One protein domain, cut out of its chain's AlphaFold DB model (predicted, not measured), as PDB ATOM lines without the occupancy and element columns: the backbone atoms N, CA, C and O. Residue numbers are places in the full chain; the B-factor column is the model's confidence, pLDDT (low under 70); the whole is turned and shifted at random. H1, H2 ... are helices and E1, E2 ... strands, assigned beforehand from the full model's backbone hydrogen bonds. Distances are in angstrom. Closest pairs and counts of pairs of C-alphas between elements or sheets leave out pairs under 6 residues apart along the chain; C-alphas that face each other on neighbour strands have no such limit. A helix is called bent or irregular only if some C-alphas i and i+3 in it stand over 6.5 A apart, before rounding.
ATOM      1  N   SER A 266     103.504  19.313 -21.181       91.00
ATOM      2  CA  SER A 266     102.642  19.005 -22.314       91.00
ATOM      3  C   SER A 266     101.354  18.379 -21.802       91.00
ATOM      4  O   SER A 266     101.395  17.395 -21.064       91.00
ATOM      5  N   ILE A 267     100.219  18.963 -22.165       87.00
ATOM      6  CA  ILE A 267      98.900  18.417 -21.861       87.00
ATOM      7  C   ILE A 267      98.213  18.141 -23.179       87.00
ATOM      8  O   ILE A 267      97.902  19.075 -23.916       87.00
ATOM      9  N   ASP A 268      97.958  16.862 -23.429       84.50
ATOM     10  CA  ASP A 268      97.246  16.415 -24.612       84.50
ATOM     11  C   ASP A 268      95.826  15.972 -24.259       84.50
ATOM     12  O   ASP A 268      95.633  15.071 -23.435       84.50
ATOM     13  N   SER A 269      94.824  16.624 -24.861       77.31
ATOM     14  CA  SER A 269      93.428  16.235 -24.699       77.31
ATOM     15  C   SER A 269      92.952  15.117 -25.630       77.31
ATOM     16  O   SER A 269      91.852  14.607 -25.396       77.31
ATOM     17  N   THR A 270      93.739  14.697 -26.630       71.62
ATOM     18  CA  THR A 270      93.400  13.587 -27.546       71.62
ATOM     19  C   THR A 270      93.146  12.303 -26.762       71.62
ATOM     20  O   THR A 270      92.111  11.653 -26.914       71.62
ATOM     21  N   HIS A 271      94.050  11.983 -25.830       65.50
ATOM     22  CA  HIS A 271      94.036  10.766 -25.020       65.50
ATOM     23  C   HIS A 271      92.802  10.644 -24.113       65.50
ATOM     24  O   HIS A 271      92.536   9.586 -23.542       65.50
ATOM     25  N   PHE A 272      92.031  11.722 -23.981       64.12
ATOM     26  CA  PHE A 272      90.829  11.811 -23.163       64.12
ATOM     27  C   PHE A 272      89.522  11.659 -23.964       64.12
ATOM     28  O   PHE A 272      88.450  11.520 -23.361       64.12
ATOM     29  N   GLY A 273      89.600  11.627 -25.301       53.62
ATOM     30  CA  GLY A 273      88.464  11.713 -26.228       53.62
ATOM     31  C   GLY A 273      87.413  10.612 -26.113       53.62
ATOM     32  O   GLY A 273      86.252  10.847 -26.423       53.62
ATOM     33  N   GLY A 274      87.761   9.440 -25.576       57.91
ATOM     34  CA  GLY A 274      86.801   8.345 -25.387       57.91
ATOM     35  C   GLY A 274      85.900   8.467 -24.149       57.91
ATOM     36  O   GLY A 274      84.974   7.670 -23.986       57.91
ATOM     37  N   HIS A 275      86.170   9.398 -23.226       56.69
ATOM     38  CA  HIS A 275      85.553   9.390 -21.887       56.69
ATOM     39  C   HIS A 275      84.957  10.730 -21.433       56.69
ATOM     40  O   HIS A 275      84.615  10.866 -20.259       56.69
ATOM     41  N   GLY A 276      84.806  11.704 -22.336       58.25
ATOM     42  CA  GLY A 276      84.217  13.009 -22.007       58.25
ATOM     43  C   GLY A 276      85.057  13.827 -21.022       58.25
ATOM     44  O   GLY A 276      84.525  14.694 -20.332       58.25
ATOM     45  N   PHE A 277      86.353  13.527 -20.919       60.16
ATOM     46  CA  PHE A 277      87.248  14.235 -20.016       60.16
ATOM     47  C   PHE A 277      87.698  15.532 -20.694       60.16
ATOM     48  O   PHE A 277      88.351  15.538 -21.735       60.16
ATOM     49  N   ASN A 278      87.262  16.644 -20.115       68.50
ATOM     50  CA  ASN A 278      87.371  17.977 -20.678       68.50
ATOM     51  C   ASN A 278      88.614  18.693 -20.134       68.50
ATOM     52  O   ASN A 278      89.051  18.450 -19.012       68.50
ATOM     53  N   ILE A 279      89.139  19.688 -20.859       72.69
ATOM     54  CA  ILE A 279      90.218  20.548 -20.324       72.69
ATOM     55  C   ILE A 279      89.813  21.233 -19.005       72.69
ATOM     56  O   ILE A 279      90.650  21.524 -18.155       72.69
ATOM     57  N   SER A 280      88.510  21.460 -18.799       72.12
ATOM     58  CA  SER A 280      87.975  21.982 -17.544       72.12
ATOM     59  C   SER A 280      88.274  21.058 -16.367       72.12
ATOM     60  O   SER A 280      88.441  21.546 -15.256       72.12
ATOM     61  N   ASP A 281      88.378  19.751 -16.599       73.12
ATOM     62  CA  ASP A 281      88.705  18.757 -15.580       73.12
ATOM     63  C   ASP A 281      90.193  18.802 -15.231       73.12
ATOM     64  O   ASP A 281      90.553  18.723 -14.055       73.12
ATOM     65  N   VAL A 282      91.054  19.045 -16.224       72.62
ATOM     66  CA  VAL A 282      92.481  19.332 -16.009       72.62
ATOM     67  C   VAL A 282      92.640  20.567 -15.120       72.62
ATOM     68  O   VAL A 282      93.326  20.506 -14.098       72.62
ATOM     69  N   VAL A 283      91.941  21.655 -15.461       74.25
ATOM     70  CA  VAL A 283      92.004  22.930 -14.732       74.25
ATOM     71  C   VAL A 283      91.416  22.827 -13.320       74.25
ATOM     72  O   VAL A 283      92.042  23.279 -12.364       74.25
ATOM     73  N   ARG A 284      90.262  22.167 -13.153       68.50
ATOM     74  CA  ARG A 284      89.646  21.880 -11.837       68.50
ATOM     75  C   ARG A 284      90.467  20.914 -10.993       68.50
ATOM     76  O   ARG A 284      90.184  20.681  -9.820       68.50
ATOM     77  N   GLY A 285      91.461  20.293 -11.604       59.75
ATOM     78  CA  GLY A 285      92.289  19.324 -10.952       59.75
ATOM     79  C   GLY A 285      91.592  18.013 -10.629       59.75
ATOM     80  O   GLY A 285      92.021  17.323  -9.698       59.75
ATOM     81  N   ALA A 286      90.636  17.598 -11.463       55.12
ATOM     82  CA  ALA A 286      90.291  16.188 -11.562       55.12
ATOM     83  C   ALA A 286      91.601  15.401 -11.679       55.12
ATOM     84  O   ALA A 286      92.532  15.811 -12.384       55.12
ATOM     85  N   ALA A 287      91.758  14.355 -10.870       44.53
ATOM     86  CA  ALA A 287      92.922  13.497 -10.987       44.53
ATOM     87  C   ALA A 287      92.994  13.055 -12.452       44.53
ATOM     88  O   ALA A 287      92.077  12.396 -12.933       44.53
ATOM     89  N   VAL A 288      94.054  13.468 -13.153       42.75
ATOM     90  CA  VAL A 288      94.420  12.912 -14.452       42.75
ATOM     91  C   VAL A 288      94.779  11.465 -14.141       42.75
ATOM     92  O   VAL A 288      95.913  11.171 -13.777       42.75
ATOM     93  N   ARG A 289      93.787  10.577 -14.055       41.38
ATOM     94  CA  ARG A 289      94.030   9.188 -13.689       41.38
ATOM     95  C   ARG A 289      93.062   8.242 -14.369       41.38
ATOM     96  O   ARG A 289      91.884   8.184 -14.037       41.38
ATOM     97  N   VAL A 290      93.673   7.416 -15.220       42.66
ATOM     98  CA  VAL A 290      93.643   5.957 -15.078       42.66
ATOM     99  C   VAL A 290      92.235   5.444 -14.828       42.66
ATOM    100  O   VAL A 290      91.921   5.191 -13.679       42.66
ATOM    101  N   ARG A 291      91.415   5.330 -15.885       36.84
ATOM    102  CA  ARG A 291      90.242   4.435 -16.085       36.84
ATOM    103  C   ARG A 291      89.294   4.104 -14.905       36.84
ATOM    104  O   ARG A 291      88.394   3.283 -15.059       36.84
ATOM    105  N   ASN A 305      92.361  26.003  -5.329       55.81
ATOM    106  CA  ASN A 305      92.769  25.407  -6.598       55.81
ATOM    107  C   ASN A 305      94.218  24.898  -6.484       55.81
ATOM    108  O   ASN A 305      95.155  25.517  -6.981       55.81
ATOM    109  N   PHE A 306      94.415  23.755  -5.819       54.56
ATOM    110  CA  PHE A 306      95.724  23.120  -5.595       54.56
ATOM    111  C   PHE A 306      96.523  22.927  -6.898       54.56
ATOM    112  O   PHE A 306      97.749  22.854  -6.879       54.56
ATOM    113  N   LYS A 307      95.834  22.880  -8.044       70.31
ATOM    114  CA  LYS A 307      96.442  22.683  -9.357       70.31
ATOM    115  C   LYS A 307      96.750  23.951 -10.142       70.31
ATOM    116  O   LYS A 307      97.393  23.816 -11.170       70.31
ATOM    117  N   ILE A 308      96.386  25.147  -9.667       76.94
ATOM    118  CA  ILE A 308      96.700  26.399 -10.379       76.94
ATOM    119  C   ILE A 308      98.207  26.553 -10.592       76.94
ATOM    120  O   ILE A 308      98.642  26.842 -11.700       76.94
ATOM    121  N   ARG A 309      99.008  26.282  -9.553       82.75
ATOM    122  CA  ARG A 309     100.465  26.440  -9.629       82.75
ATOM    123  C   ARG A 309     101.089  25.583 -10.736       82.75
ATOM    124  O   ARG A 309     101.824  26.149 -11.534       82.75
ATOM    125  N   PRO A 310     100.782  24.275 -10.847       85.56
ATOM    126  CA  PRO A 310     101.258  23.466 -11.963       85.56
ATOM    127  C   PRO A 310     100.911  23.987 -13.366       85.56
ATOM    128  O   PRO A 310     101.700  23.783 -14.288       85.56
ATOM    129  N   LEU A 311      99.773  24.674 -13.547       88.19
ATOM    130  CA  LEU A 311      99.337  25.144 -14.873       88.19
ATOM    131  C   LEU A 311     100.310  26.153 -15.490       88.19
ATOM    132  O   LEU A 311     100.422  26.220 -16.713       88.19
ATOM    133  N   LYS A 312     101.071  26.882 -14.669       90.94
ATOM    134  CA  LYS A 312     102.079  27.829 -15.159       90.94
ATOM    135  C   LYS A 312     103.214  27.172 -15.925       90.94
ATOM    136  O   LYS A 312     103.922  27.870 -16.644       90.94
ATOM    137  N   HIS A 313     103.411  25.866 -15.765       91.88
ATOM    138  CA  HIS A 313     104.464  25.135 -16.460       91.88
ATOM    139  C   HIS A 313     104.024  24.550 -17.804       91.88
ATOM    140  O   HIS A 313     104.861  24.005 -18.524       91.88
ATOM    141  N   ILE A 314     102.743  24.674 -18.157       92.38
ATOM    142  CA  ILE A 314     102.229  24.196 -19.439       92.38
ATOM    143  C   ILE A 314     102.884  24.996 -20.558       92.38
ATOM    144  O   ILE A 314     102.722  26.212 -20.638       92.38
ATOM    145  N   ARG A 315     103.623  24.296 -21.423       94.56
ATOM    146  CA  ARG A 315     104.232  24.841 -22.643       94.56
ATOM    147  C   ARG A 315     103.485  24.401 -23.887       94.56
ATOM    148  O   ARG A 315     103.394  25.186 -24.826       94.56
ATOM    149  N   LEU A 316     102.949  23.186 -23.893       93.44
ATOM    150  CA  LEU A 316     102.106  22.674 -24.962       93.44
ATOM    151  C   LEU A 316     100.731  22.330 -24.402       93.44
ATOM    152  O   LEU A 316     100.615  21.563 -23.447       93.44
ATOM    153  N   LEU A 317      99.701  22.907 -25.010       90.69
ATOM    154  CA  LEU A 317      98.311  22.573 -24.749       90.69
ATOM    155  C   LEU A 317      97.690  22.082 -26.049       90.69
ATOM    156  O   LEU A 317      97.527  22.873 -26.978       90.69
ATOM    157  N   ASP A 318      97.356  20.801 -26.113       88.62
ATOM    158  CA  ASP A 318      96.588  20.232 -27.212       88.62
ATOM    159  C   ASP A 318      95.120  20.124 -26.804       88.62
ATOM    160  O   ASP A 318      94.781  19.478 -25.809       88.62
ATOM    161  N   VAL A 319      94.261  20.818 -27.547       84.25
ATOM    162  CA  VAL A 319      92.813  20.788 -27.378       84.25
ATOM    163  C   VAL A 319      92.173  20.267 -28.656       84.25
ATOM    164  O   VAL A 319      91.662  21.005 -29.496       84.25
ATOM    165  N   SER A 320      92.269  18.958 -28.783       72.56
ATOM    166  CA  SER A 320      91.916  18.139 -29.938       72.56
ATOM    167  C   SER A 320      90.725  17.234 -29.669       72.56
ATOM    168  O   SER A 320      90.410  16.397 -30.508       72.56
ATOM    169  N   THR A 321      89.988  17.402 -28.566       66.12
ATOM    170  CA  THR A 321      88.714  16.698 -28.317       66.12
ATOM    171  C   THR A 321      87.580  17.668 -28.019       66.12
ATOM    172  O   THR A 321      87.776  18.645 -27.292       66.12
ATOM    173  N   VAL A 322      86.401  17.383 -28.606       58.62
ATOM    174  CA  VAL A 322      85.215  18.254 -28.614       58.62
ATOM    175  C   VAL A 322      85.026  18.892 -27.253       58.62
ATOM    176  O   VAL A 322      84.951  18.236 -26.215       58.62
ATOM    177  N   VAL A 323      84.979  20.211 -27.285       55.69
ATOM    178  CA  VAL A 323      84.881  21.060 -26.122       55.69
ATOM    179  C   VAL A 323      83.456  21.578 -26.070       55.69
ATOM    180  O   VAL A 323      83.166  22.568 -26.740       55.69
ATOM    181  N   PRO A 324      82.552  20.990 -25.267       54.34
ATOM    182  CA  PRO A 324      81.275  21.634 -25.029       54.34
ATOM    183  C   PRO A 324      81.542  23.055 -24.527       54.34
ATOM    184  O   PRO A 324      82.334  23.264 -23.604       54.34
ATOM    185  N   HIS A 325      80.885  24.042 -25.132       55.56
ATOM    186  CA  HIS A 325      81.010  25.463 -24.792       55.56
ATOM    187  C   HIS A 325      80.594  25.805 -23.338       55.56
ATOM    188  O   HIS A 325      80.669  26.973 -22.948       55.56
ATOM    189  N   GLU A 326      80.265  24.806 -22.500       53.00
ATOM    190  CA  GLU A 326      80.195  24.884 -21.026       53.00
ATOM    191  C   GLU A 326      81.396  25.637 -20.414       53.00
ATOM    192  O   GLU A 326      81.320  26.211 -19.329       53.00
ATOM    193  N   ARG A 327      82.514  25.699 -21.146       55.28
ATOM    194  CA  ARG A 327      83.777  26.340 -20.767       55.28
ATOM    195  C   ARG A 327      83.777  27.876 -20.764       55.28
ATOM    196  O   ARG A 327      84.773  28.453 -20.338       55.28
ATOM    197  N   CYS A 328      82.710  28.555 -21.196       61.91
ATOM    198  CA  CYS A 328      82.619  30.021 -21.093       61.91
ATOM    199  C   CYS A 328      82.033  30.535 -19.768       61.91
ATOM    200  O   CYS A 328      82.240  31.700 -19.439       61.91
ATOM    201  N   THR A 329      81.320  29.702 -19.008       61.53
ATOM    202  CA  THR A 329      80.651  30.124 -17.763       61.53
ATOM    203  C   THR A 329      81.408  29.723 -16.505       61.53
ATOM    204  O   THR A 329      81.139  30.274 -15.442       61.53
ATOM    205  N   ASN A 330      82.364  28.794 -16.599       73.56
ATOM    206  CA  ASN A 330      83.098  28.319 -15.434       73.56
ATOM    207  C   ASN A 330      84.257  29.271 -15.050       73.56
ATOM    208  O   ASN A 330      85.272  29.300 -15.760       73.56
ATOM    209  N   PRO A 331      84.170  29.994 -13.915       75.75
ATOM    210  CA  PRO A 331      85.225  30.903 -13.472       75.75
ATOM    211  C   PRO A 331      86.553  30.187 -13.194       75.75
ATOM    212  O   PRO A 331      87.607  30.769 -13.445       75.75
ATOM    213  N   ASP A 332      86.535  28.916 -12.775       75.38
ATOM    214  CA  ASP A 332      87.763  28.150 -12.521       75.38
ATOM    215  C   ASP A 332      88.538  27.878 -13.807       75.38
ATOM    216  O   ASP A 332      89.763  27.944 -13.825       75.38
ATOM    217  N   THR A 333      87.831  27.604 -14.909       76.69
ATOM    218  CA  THR A 333      88.467  27.407 -16.221       76.69
ATOM    219  C   THR A 333      89.140  28.696 -16.686       76.69
ATOM    220  O   THR A 333      90.270  28.662 -17.166       76.69
ATOM    221  N   ALA A 334      88.489  29.840 -16.462       78.62
ATOM    222  CA  ALA A 334      89.075  31.145 -16.743       78.62
ATOM    223  C   ALA A 334      90.286  31.461 -15.869       78.62
ATOM    224  O   ALA A 334      91.284  31.956 -16.386       78.62
ATOM    225  N   ALA A 335      90.220  31.158 -14.574       80.69
ATOM    226  CA  ALA A 335      91.358  31.302 -13.679       80.69
ATOM    227  C   ALA A 335      92.527  30.426 -14.149       80.69
ATOM    228  O   ALA A 335      93.622  30.937 -14.343       80.69
ATOM    229  N   GLY A 336      92.290  29.147 -14.443       83.31
ATOM    230  CA  GLY A 336      93.357  28.247 -14.876       83.31
ATOM    231  C   GLY A 336      94.018  28.650 -16.189       83.31
ATOM    232  O   GLY A 336      95.234  28.563 -16.295       83.31
ATOM    233  N   TYR A 337      93.262  29.146 -17.171       85.50
ATOM    234  CA  TYR A 337      93.853  29.654 -18.414       85.50
ATOM    235  C   TYR A 337      94.722  30.893 -18.214       85.50
ATOM    236  O   TYR A 337      95.721  31.044 -18.909       85.50
ATOM    237  N   ARG A 338      94.380  31.775 -17.265       85.88
ATOM    238  CA  ARG A 338      95.229  32.933 -16.932       85.88
ATOM    239  C   ARG A 338      96.559  32.517 -16.310       85.88
ATOM    240  O   ARG A 338      97.544  33.226 -16.471       85.88
ATOM    241  N   GLU A 339      96.584  31.373 -15.637       90.12
ATOM    242  CA  GLU A 339      97.783  30.843 -14.989       90.12
ATOM    243  C   GLU A 339      98.732  30.156 -15.979       90.12
ATOM    244  O   GLU A 339      99.895  29.957 -15.649       90.12
ATOM    245  N   MET A 340      98.296  29.852 -17.209       91.06
ATOM    246  CA  MET A 340      99.118  29.249 -18.275       91.06
ATOM    247  C   MET A 340     100.067  30.265 -18.933       91.06
ATOM    248  O   MET A 340     100.106  30.422 -20.152       91.06
ATOM    249  N   VAL A 341     100.842  30.980 -18.120       92.69
ATOM    250  CA  VAL A 341     101.721  32.076 -18.560       92.69
ATOM    251  C   VAL A 341     102.909  31.616 -19.410       92.69
ATOM    252  O   VAL A 341     103.457  32.414 -20.162       92.69
ATOM    253  N   SER A 342     103.300  30.340 -19.315       93.62
ATOM    254  CA  SER A 342     104.414  29.766 -20.087       93.62
ATOM    255  C   SER A 342     103.968  29.053 -21.363       93.62
ATOM    256  O   SER A 342     104.776  28.343 -21.968       93.62
ATOM    257  N   LEU A 343     102.704  29.200 -21.768       94.69
ATOM    258  CA  LEU A 343     102.169  28.498 -22.927       94.69
ATOM    259  C   LEU A 343     102.902  28.942 -24.202       94.69
ATOM    260  O   LEU A 343     102.881  30.104 -24.599       94.69
ATOM    261  N   GLN A 344     103.570  27.994 -24.855       95.81
ATOM    262  CA  GLN A 344     104.312  28.219 -26.094       95.81
ATOM    263  C   GLN A 344     103.479  27.786 -27.293       95.81
ATOM    264  O   GLN A 344     103.287  28.566 -28.218       95.81
ATOM    265  N   THR A 345     102.938  26.571 -27.260       94.56
ATOM    266  CA  THR A 345     102.167  25.998 -28.360       94.56
ATOM    267  C   THR A 345     100.752  25.673 -27.910       94.56
ATOM    268  O   THR A 345     100.555  24.918 -26.961       94.56
ATOM    269  N   LEU A 346      99.768  26.210 -28.624       92.44
ATOM    270  CA  LEU A 346      98.367  25.821 -28.511       92.44
ATOM    271  C   LEU A 346      97.969  25.062 -29.777       92.44
ATOM    272  O   LEU A 346      97.982  25.647 -30.860       92.44
ATOM    273  N   ARG A 347      97.621  23.783 -29.648       90.69
ATOM    274  CA  ARG A 347      97.050  22.979 -30.733       90.69
ATOM    275  C   ARG A 347      95.541  22.897 -30.554       90.69
ATOM    276  O   ARG A 347      95.069  22.754 -29.429       90.69
ATOM    277  N   ILE A 348      94.789  23.052 -31.636       86.19
ATOM    278  CA  ILE A 348      93.328  23.059 -31.593       86.19
ATOM    279  C   ILE A 348      92.775  22.207 -32.729       86.19
ATOM    280  O   ILE A 348      93.143  22.442 -33.875       86.19
ATOM    281  N   GLY A 349      91.876  21.266 -32.436       81.88
ATOM    282  CA  GLY A 349      91.101  20.558 -33.463       81.88
ATOM    283  C   GLY A 349      89.933  21.406 -33.985       81.88
ATOM    284  O   GLY A 349      89.270  22.090 -33.197       81.88
ATOM    285  N   CYS A 350      89.675  21.394 -35.297       65.94
ATOM    286  CA  CYS A 350      88.649  22.242 -35.917       65.94
ATOM    287  C   CYS A 350      87.209  21.737 -35.720       65.94
ATOM    288  O   CYS A 350      86.298  22.559 -35.618       65.94
ATOM    289  N   ASP A 351      87.001  20.426 -35.548       62.44
ATOM    290  CA  ASP A 351      85.681  19.775 -35.391       62.44
ATOM    291  C   ASP A 351      84.908  20.151 -34.111       62.44
ATOM    292  O   ASP A 351      83.909  19.539 -33.739       62.44
ATOM    293  N   GLN A 352      85.402  21.131 -33.358       57.38
ATOM    294  CA  GLN A 352      85.146  21.233 -31.917       57.38
ATOM    295  C   GLN A 352      84.431  22.499 -31.513       57.38
ATOM    296  O   GLN A 352      83.915  22.582 -30.398       57.38
ATOM    297  N   PHE A 353      84.374  23.476 -32.413       55.78
ATOM    298  CA  PHE A 353      83.544  24.651 -32.227       55.78
ATOM    299  C   PHE A 353      82.200  24.387 -32.861       55.78
ATOM    300  O   PHE A 353      81.903  24.915 -33.936       55.78
ATOM    301  N   ASP A 354      81.405  23.594 -32.145       53.59
ATOM    302  CA  ASP A 354      80.010  23.348 -32.457       53.59
ATOM    303  C   ASP A 354      79.356  24.661 -32.928       53.59
ATOM    304  O   ASP A 354      79.403  25.711 -32.273       53.59
ATOM    305  N   THR A 355      78.865  24.642 -34.163       48.72
ATOM    306  CA  THR A 355      78.247  25.776 -34.858       48.72
ATOM    307  C   THR A 355      76.856  26.083 -34.320       48.72
ATOM    308  O   THR A 355      76.191  26.960 -34.865       48.72
ATOM    309  N   SER A 356      76.436  25.423 -33.235       50.31
ATOM    310  CA  SER A 356      75.130  25.508 -32.571       50.31
ATOM    311  C   SER A 356      74.749  26.893 -32.008       50.31
ATOM    312  O   SER A 356      73.865  27.020 -31.169       50.31
ATOM    313  N   GLY A 357      75.340  27.983 -32.505       50.44
ATOM    314  CA  GLY A 357      74.816  29.338 -32.328       50.44
ATOM    315  C   GLY A 357      75.100  29.956 -30.962       50.44
ATOM    316  O   GLY A 357      74.746  31.112 -30.724       50.44
ATOM    317  N   HIS A 358      75.809  29.254 -30.076       53.62
ATOM    318  CA  HIS A 358      76.358  29.849 -28.868       53.62
ATOM    319  C   HIS A 358      77.574  30.702 -29.223       53.62
ATOM    320  O   HIS A 358      78.724  30.338 -28.992       53.62
ATOM    321  N   SER A 359      77.314  31.889 -29.780       54.88
ATOM    322  CA  SER A 359      78.292  32.965 -29.811       54.88
ATOM    323  C   SER A 359      78.680  33.231 -28.360       54.88
ATOM    324  O   SER A 359      77.930  33.884 -27.627       54.88
ATOM    325  N   CYS A 360      79.802  32.682 -27.901       59.97
ATOM    326  CA  CYS A 360      80.351  33.059 -26.615       59.97
ATOM    327  C   CYS A 360      80.678  34.554 -26.725       59.97
ATOM    328  O   CYS A 360      81.666  34.957 -27.341       59.97
ATOM    329  N   LYS A 361      79.746  35.388 -26.245       60.59
ATOM    330  CA  LYS A 361      79.862  36.846 -26.269       60.59
ATOM    331  C   LYS A 361      81.117  37.232 -25.478       60.59
ATOM    332  O   LYS A 361      81.615  36.443 -24.680       60.59
ATOM    333  N   ARG A 362      81.639  38.435 -25.753       58.56
ATOM    334  CA  ARG A 362      82.836  39.049 -25.135       58.56
ATOM    335  C   ARG A 362      83.147  38.466 -23.746       58.56
ATOM    336  O   ARG A 362      82.337  38.622 -22.839       58.56
ATOM    337  N   GLY A 363      84.311  37.826 -23.594       66.38
ATOM    338  CA  GLY A 363      84.724  37.218 -22.321       66.38
ATOM    339  C   GLY A 363      84.953  35.706 -22.348       66.38
ATOM    340  O   GLY A 363      85.079  35.112 -21.282       66.38
ATOM    341  N   CYS A 364      85.041  35.075 -23.527       75.12
ATOM    342  CA  CYS A 364      85.452  33.675 -23.615       75.12
ATOM    343  C   CYS A 364      86.830  33.488 -22.949       75.12
ATOM    344  O   CYS A 364      87.790  34.130 -23.383       75.12
ATOM    345  N   PRO A 365      86.970  32.593 -21.954       76.19
ATOM    346  CA  PRO A 365      88.238  32.343 -21.275       76.19
ATOM    347  C   PRO A 365      89.390  31.987 -22.212       76.19
ATOM    348  O   PRO A 365      90.531  32.343 -21.966       76.19
ATOM    349  N   TRP A 366      89.105  31.331 -23.333       76.38
ATOM    350  CA  TRP A 366      90.120  30.989 -24.328       76.38
ATOM    351  C   TRP A 366      90.802  32.214 -24.932       76.38
ATOM    352  O   TRP A 366      91.966  32.155 -25.308       76.38
ATOM    353  N   GLN A 367      90.110  33.354 -24.980       80.44
ATOM    354  CA  GLN A 367      90.693  34.608 -25.450       80.44
ATOM    355  C   GLN A 367      91.782  35.121 -24.504       80.44
ATOM    356  O   GLN A 367      92.554  35.987 -24.908       80.44
ATOM    357  N   THR A 368      91.859  34.627 -23.262       83.44
ATOM    358  CA  THR A 368      92.936  34.969 -22.325       83.44
ATOM    359  C   THR A 368      94.159  34.076 -22.471       83.44
ATOM    360  O   THR A 368      95.156  34.360 -21.822       83.44
ATOM    361  N   LEU A 369      94.118  33.028 -23.301       87.44
ATOM    362  CA  LEU A 369      95.306  32.235 -23.593       87.44
ATOM    363  C   LEU A 369      96.258  33.033 -24.488       87.44
ATOM    364  O   LEU A 369      95.852  33.679 -25.458       87.44
ATOM    365  N   HIS A 370      97.537  32.975 -24.141       90.75
ATOM    366  CA  HIS A 370      98.625  33.575 -24.894       90.75
ATOM    367  C   HIS A 370      99.606  32.461 -25.247       90.75
ATOM    368  O   HIS A 370     100.244  31.912 -24.362       90.75
ATOM    369  N   ALA A 371      99.690  32.117 -26.533       92.88
ATOM    370  CA  ALA A 371     100.636  31.137 -27.056       92.88
ATOM    371  C   ALA A 371     101.497  31.793 -28.138       92.88
ATOM    372  O   ALA A 371     100.985  32.570 -28.946       92.88
ATOM    373  N   SER A 372     102.795  31.487 -28.177       93.62
ATOM    374  CA  SER A 372     103.690  31.998 -29.225       93.62
ATOM    375  C   SER A 372     103.407  31.347 -30.583       93.62
ATOM    376  O   SER A 372     103.503  32.010 -31.619       93.62
ATOM    377  N   LYS A 373     102.996  30.077 -30.573       94.12
ATOM    378  CA  LYS A 373     102.615  29.263 -31.725       94.12
ATOM    379  C   LYS A 373     101.196  28.733 -31.539       94.12
ATOM    380  O   LYS A 373     100.867  28.144 -30.514       94.12
ATOM    381  N   ILE A 374     100.366  28.897 -32.559       90.62
ATOM    382  CA  ILE A 374      99.055  28.250 -32.646       90.62
ATOM    383  C   ILE A 374      99.083  27.277 -33.810       90.62
ATOM    384  O   ILE A 374      99.544  27.631 -34.896       90.62
ATOM    385  N   VAL A 375      98.595  26.068 -33.578       90.44
ATOM    386  CA  VAL A 375      98.379  25.051 -34.601       90.44
ATOM    387  C   VAL A 375      96.890  24.745 -34.626       90.44
ATOM    388  O   VAL A 375      96.322  24.387 -33.599       90.44
ATOM    389  N   ILE A 376      96.247  24.936 -35.769       86.88
ATOM    390  CA  ILE A 376      94.843  24.580 -35.962       86.88
ATOM    391  C   ILE A 376      94.829  23.368 -36.877       86.88
ATOM    392  O   ILE A 376      95.222  23.474 -38.036       86.88
ATOM    393  N   ASN A 377      94.437  22.232 -36.320       83.00
ATOM    394  CA  ASN A 377      94.333  20.972 -37.024       83.00
ATOM    395  C   ASN A 377      92.962  20.840 -37.661       83.00
ATOM    396  O   ASN A 377      91.961  21.205 -37.050       83.00
ATOM    397  N   ASP A 378      92.954  20.239 -38.842       74.12
ATOM    398  CA  ASP A 378      91.763  19.775 -39.531       74.12
ATOM    399  C   ASP A 378      90.784  20.871 -39.943       74.12
ATOM    400  O   ASP A 378      89.583  20.774 -39.724       74.12
ATOM    401  N   VAL A 379      91.287  21.972 -40.512       68.69
ATOM    402  CA  VAL A 379      90.405  23.061 -40.960       68.69
ATOM    403  C   VAL A 379      89.659  22.641 -42.230       68.69
ATOM    404  O   VAL A 379      90.069  22.969 -43.338       68.69
ATOM    405  N   MET A 380      88.555  21.919 -42.045       61.28
ATOM    406  CA  MET A 380      87.738  21.354 -43.122       61.28
ATOM    407  C   MET A 380      86.990  22.413 -43.941       61.28
ATOM    408  O   MET A 380      86.712  22.187 -45.111       61.28
ATOM    409  N   ASP A 381      86.716  23.591 -43.364       55.84
ATOM    410  CA  ASP A 381      86.033  24.692 -44.054       55.84
ATOM    411  C   ASP A 381      86.598  26.057 -43.633       55.84
ATOM    412  O   ASP A 381      86.086  26.722 -42.727       55.84
ATOM    413  N   VAL A 382      87.634  26.526 -44.334       59.19
ATOM    414  CA  VAL A 382      88.121  27.915 -44.202       59.19
ATOM    415  C   VAL A 382      87.019  28.921 -44.580       59.19
ATOM    416  O   VAL A 382      86.945  30.004 -43.999       59.19
ATOM    417  N   GLU A 383      86.134  28.549 -45.510       56.56
ATOM    418  CA  GLU A 383      85.069  29.410 -46.043       56.56
ATOM    419  C   GLU A 383      83.901  29.629 -45.069       56.56
ATOM    420  O   GLU A 383      83.198  30.634 -45.156       56.56
ATOM    421  N   SER A 384      83.716  28.745 -44.085       62.28
ATOM    422  CA  SER A 384      82.564  28.764 -43.166       62.28
ATOM    423  C   SER A 384      82.603  29.867 -42.092       62.28
ATOM    424  O   SER A 384      81.750  29.906 -41.203       62.28
ATOM    425  N   GLY A 385      83.610  30.747 -42.106       67.44
ATOM    426  CA  GLY A 385      83.833  31.725 -41.033       67.44
ATOM    427  C   GLY A 385      84.246  31.082 -39.702       67.44
ATOM    428  O   GLY A 385      84.323  31.759 -38.677       67.44
ATOM    429  N   VAL A 386      84.551  29.779 -39.677       69.50
ATOM    430  CA  VAL A 386      85.022  29.072 -38.474       69.50
ATOM    431  C   VAL A 386      86.319  29.684 -37.941       69.50
ATOM    432  O   VAL A 386      86.460  29.836 -36.726       69.50
ATOM    433  N   LEU A 387      87.209  30.156 -38.821       75.06
ATOM    434  CA  LEU A 387      88.429  30.873 -38.428       75.06
ATOM    435  C   LEU A 387      88.156  32.154 -37.628       75.06
ATOM    436  O   LEU A 387      88.964  32.508 -36.765       75.06
ATOM    437  N   ASP A 388      87.007  32.811 -37.820       77.81
ATOM    438  CA  ASP A 388      86.661  34.025 -37.074       77.81
ATOM    439  C   ASP A 388      86.539  33.761 -35.569       77.81
ATOM    440  O   ASP A 388      86.841  34.636 -34.751       77.81
ATOM    441  N   LYS A 389      86.186  32.527 -35.184       73.25
ATOM    442  CA  LYS A 389      86.138  32.092 -33.780       73.25
ATOM    443  C   LYS A 389      87.536  32.042 -33.150       73.25
ATOM    444  O   LYS A 389      87.684  32.320 -31.959       73.25
ATOM    445  N   TYR A 390      88.563  31.751 -33.948       77.50
ATOM    446  CA  TYR A 390      89.958  31.636 -33.514       77.50
ATOM    447  C   TYR A 390      90.740  32.944 -33.625       77.50
ATOM    448  O   TYR A 390      91.775  33.092 -32.966       77.50
ATOM    449  N   LEU A 391      90.239  33.918 -34.397       82.19
ATOM    450  CA  LEU A 391      90.893  35.210 -34.622       82.19
ATOM    451  C   LEU A 391      91.427  35.881 -33.347       82.19
ATOM    452  O   LEU A 391      92.553  36.376 -33.397       82.19
ATOM    453  N   PRO A 392      90.711  35.923 -32.203       83.50
ATOM    454  CA  PRO A 392      91.242  36.558 -30.997       83.50
ATOM    455  C   PRO A 392      92.546  35.928 -30.494       83.50
ATOM    456  O   PRO A 392      93.432  36.647 -30.035       83.50
ATOM    457  N   VAL A 393      92.672  34.603 -30.597       82.69
ATOM    458  CA  VAL A 393      93.854  33.859 -30.143       82.69
ATOM    459  C   VAL A 393      94.938  33.924 -31.224       82.69
ATOM    460  O   VAL A 393      96.074  34.293 -30.932       82.69
ATOM    461  N   MET A 394      94.574  33.725 -32.498       85.88
ATOM    462  CA  MET A 394      95.475  33.868 -33.657       85.88
ATOM    463  C   MET A 394      96.140  35.244 -33.725       85.88
ATOM    464  O   MET A 394      97.327  35.353 -34.019       85.88
ATOM    465  N   ARG A 395      95.402  36.316 -33.411       86.56
ATOM    466  CA  ARG A 395      95.940  37.684 -33.396       86.56
ATOM    467  C   ARG A 395      96.996  37.902 -32.315       86.56
ATOM    468  O   ARG A 395      97.774  38.841 -32.456       86.56
ATOM    469  N   LYS A 396      97.025  37.090 -31.262       87.31
ATOM    470  CA  LYS A 396      98.012  37.197 -30.181       87.31
ATOM    471  C   LYS A 396      99.257  36.348 -30.426       87.31
ATOM    472  O   LYS A 396     100.282  36.623 -29.814       87.31
ATOM    473  N   ALA A 397      99.183  35.348 -31.302       89.19
ATOM    474  CA  ALA A 397     100.316  34.482 -31.593       89.19
ATOM    475  C   ALA A 397     101.321  35.124 -32.551       89.19
ATOM    476  O   ALA A 397     100.958  35.854 -33.479       89.19
ATOM    477  N   ALA A 398     102.596  34.793 -32.346       88.31
ATOM    478  CA  ALA A 398     103.679  35.160 -33.254       88.31
ATOM    479  C   ALA A 398     103.674  34.281 -34.517       88.31
ATOM    480  O   ALA A 398     104.016  34.742 -35.611       88.31
ATOM    481  N   ARG A 399     103.271  33.011 -34.366       89.62
ATOM    482  CA  ARG A 399     103.201  32.013 -35.438       89.62
ATOM    483  C   ARG A 399     101.851  31.312 -35.449       89.62
ATOM    484  O   ARG A 399     101.393  30.830 -34.416       89.62
ATOM    485  N   VAL A 400     101.252  31.193 -36.629       88.62
ATOM    486  CA  VAL A 400     100.014  30.428 -36.833       88.62
ATOM    487  C   VAL A 400     100.254  29.375 -37.905       88.62
ATOM    488  O   VAL A 400     100.709  29.701 -39.000       88.62
ATOM    489  N   THR A 401      99.975  28.118 -37.575       88.38
ATOM    490  CA  THR A 401     100.042  26.970 -38.482       88.38
ATOM    491  C   THR A 401      98.634  26.432 -38.684       88.38
ATOM    492  O   THR A 401      97.982  26.070 -37.711       88.38
ATOM    493  N   LEU A 402      98.161  26.393 -39.924       85.25
ATOM    494  CA  LEU A 402      96.917  25.712 -40.279       85.25
ATOM    495  C   LEU A 402      97.274  24.364 -40.899       85.25
ATOM    496  O   LEU A 402      98.090  24.341 -41.817       85.25
ATOM    497  N   ILE A 403      96.702  23.276 -40.393       83.62
ATOM    498  CA  ILE A 403      96.810  21.936 -40.971       83.62
ATOM    499  C   ILE A 403      95.462  21.600 -41.610       83.62
ATOM    500  O   ILE A 403      94.434  21.609 -40.935       83.62
ATOM    501  N   LEU A 404      95.470  21.358 -42.916       78.50
ATOM    502  CA  LEU A 404      94.295  21.035 -43.724       78.50
ATOM    503  C   LEU A 404      94.328  19.538 -44.037       78.50
ATOM    504  O   LEU A 404      95.219  19.130 -44.776       78.50
ATOM    505  N   SER A 405      93.431  18.737 -43.455       68.00
ATOM    506  CA  SER A 405      93.459  17.268 -43.597       68.00
ATOM    507  C   SER A 405      92.758  16.756 -44.849       68.00
ATOM    508  O   SER A 405      93.090  15.677 -45.317       68.00
ATOM    509  N   GLU A 406      91.843  17.533 -45.432       64.50
ATOM    510  CA  GLU A 406      91.229  17.224 -46.722       64.50
ATOM    511  C   GLU A 406      91.174  18.486 -47.587       64.50
ATOM    512  O   GLU A 406      90.455  19.441 -47.291       64.50
ATOM    513  N   LEU A 407      91.898  18.494 -48.709       48.81
ATOM    514  CA  LEU A 407      91.573  19.396 -49.810       48.81
ATOM    515  C   LEU A 407      90.356  18.816 -50.525       48.81
ATOM    516  O   LEU A 407      90.496  18.099 -51.515       48.81
ATOM    517  N   ARG A 408      89.144  19.112 -50.046       50.09
ATOM    518  CA  ARG A 408      87.979  18.896 -50.906       50.09
ATOM    519  C   ARG A 408      88.149  19.815 -52.113       50.09
ATOM    520  O   ARG A 408      88.307  21.023 -51.916       50.09
ATOM    521  N   PRO A 409      88.171  19.291 -53.352       46.00
ATOM    522  CA  PRO A 409      88.191  20.150 -54.520       46.00
ATOM    523  C   PRO A 409      86.974  21.062 -54.406       46.00
ATOM    524  O   PRO A 409      85.852  20.569 -54.298       46.00
ATOM    525  N   MET A 437     102.523  33.266 -40.907       68.69
ATOM    526  CA  MET A 437     101.466  32.289 -41.148       68.69
ATOM    527  C   MET A 437     102.023  31.171 -42.029       68.69
ATOM    528  O   MET A 437     102.647  31.444 -43.053       68.69
ATOM    529  N   ARG A 438     101.818  29.919 -41.618       75.19
ATOM    530  CA  ARG A 438     102.191  28.717 -42.369       75.19
ATOM    531  C   ARG A 438     100.941  27.877 -42.601       75.19
ATOM    532  O   ARG A 438     100.171  27.656 -41.673       75.19
ATOM    533  N   ILE A 439     100.750  27.413 -43.827       72.00
ATOM    534  CA  ILE A 439      99.682  26.477 -44.185       72.00
ATOM    535  C   ILE A 439     100.365  25.154 -44.522       72.00
ATOM    536  O   ILE A 439     101.353  25.139 -45.256       72.00
ATOM    537  N   LEU A 440      99.897  24.076 -43.905       68.81
ATOM    538  CA  LEU A 440     100.336  22.707 -44.121       68.81
ATOM    539  C   LEU A 440      99.138  21.907 -44.625       68.81
ATOM    540  O   LEU A 440      98.044  22.019 -44.079       68.81
ATOM    541  N   PHE A 441      99.358  21.091 -45.645       48.81
ATOM    542  CA  PHE A 441      98.357  20.159 -46.149       48.81
ATOM    543  C   PHE A 441      98.702  18.778 -45.596       48.81
ATOM    544  O   PHE A 441      99.799  18.282 -45.843       48.81
ATOM    545  N   ALA A 442      97.834  18.193 -44.782       50.53
ATOM    546  CA  ALA A 442      97.959  16.798 -44.392       50.53
ATOM    547  C   ALA A 442      97.320  15.959 -45.504       50.53
ATOM    548  O   ALA A 442      96.155  16.151 -45.833       50.53
ATOM    549  N   GLY A 443      98.114  15.092 -46.136       34.53
ATOM    550  CA  GLY A 443      97.592  14.120 -47.092       34.53
ATOM    551  C   GLY A 443      96.728  13.095 -46.361       34.53
ATOM    552  O   GLY A 443      97.090  12.638 -45.275       34.53
ATOM    553  N   THR A 444      95.580  12.764 -46.943       34.12
ATOM    554  CA  THR A 444      94.647  11.754 -46.447       34.12
ATOM    555  C   THR A 444      95.251  10.356 -46.590       34.12
ATOM    556  O   THR A 444      95.030   9.686 -47.597       34.12
TER     557      THR A 444
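This is residues 266 to 291, 305 to 409 and 437 to 444 of the 470 residues of an uncharacterized protein of Saitozyma podzolica (UniProt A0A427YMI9). A twisted wall of six parallel strands has H6 over one face, and from H6 a line of packed helices runs through H5 to H4, past the E1 end of the sheet, where the short helices H1 and H2 pack on H4. No named helix covers the opposite face. The printed part has 139 residues, in the order E1 H1 H2 E2 H3 H4 E3 H5 E4 H6 E5 E6, and the sheet's order is E1 E2 E3 E4 E5 E6. The class is mixed, with under half of the residues in named elements; the whole is compact, with a radius of gyration of the C-alphas of 14.8 A and spans of 49 by 33 by 29 A.

In the sheet, E1 (residues 266 to 268) and E6 (437 to 441) are the edge strands; E2 (316 to 319), E3 (345 to 349), E4 (373 to 377) and E5 (399 to 404) are inner. Within hydrogen-bond range are N 318 and O 267 at 2.8 A for E1 and E2, N 347 and O 317 at 2.8 A for E2 and E3, N 348 and O 375 at 2.8 A for E3 and E4, N 401 and O 374 at 2.8 A for E4 and E5, and N 440 and O 402 at 2.8 A for E5 and E6. H6 (386 to 394) is on the sheet at a height of 10.1 A, over E4, and runs along the strands, at 12 degrees to E4 on the local plane. H5 (365 to 368) touches H6, closest at C-alphas 367 and 393, 5.7 A. H4 (331 to 339) touches H5, closest at C-alphas 334 and 365, 4.8 A. H4 also touches H1 (279 to 283), closest at C-alphas 336 and 283, 5.5 A, and H2 (308 to 311), closest at C-alphas 336 and 308, 5.9 A. H1 only grazes the sheet. H3 (325 to 328) is close to H4 but not clearly touching, closest at C-alphas 327 and 333, 6.6 A. Three strand-helix-strand units, parallel neighbour strands joined through helices, have right-handed crossovers: E2, H3 H4, E3; E3, H5, E4; E4, H6, E5. H1 and H4 have every O i to N i+4 pair within hydrogen-bond range, H6 has 2 of 5 and 5 of 6 O i to N i+3 pairs, and H2, H3 and H5 are too short for an O i to N i+4 pair.

E1 begins at C-alpha 266 (102.642, 19.005, -22.314), and E6 ends at C-alpha 441 (98.357, 20.159, -46.149). E5 is 16.4 A long, E6 13.5 A, E3 13.3 A, E4 12.9 A, H4 12.6 A and H6 12.5 A. H6 is irregular: C-alphas 389 and 392 are 7.3 A apart.

The C-alphas farthest apart, of Phe 306 and Pro 409, are 49.6 A apart. Residues 292 to 304 and 410 to 436 are not printed, with gaps of 23.2 A between C-alphas 291 and 305 and 22.4 A between C-alphas 409 and 437. The link E3 to H5, residues 350 to 364, is long. The mean pLDDT of the printed part is 72.1; 60 residues are under 70, among them 284 to 291 and 350 to 363.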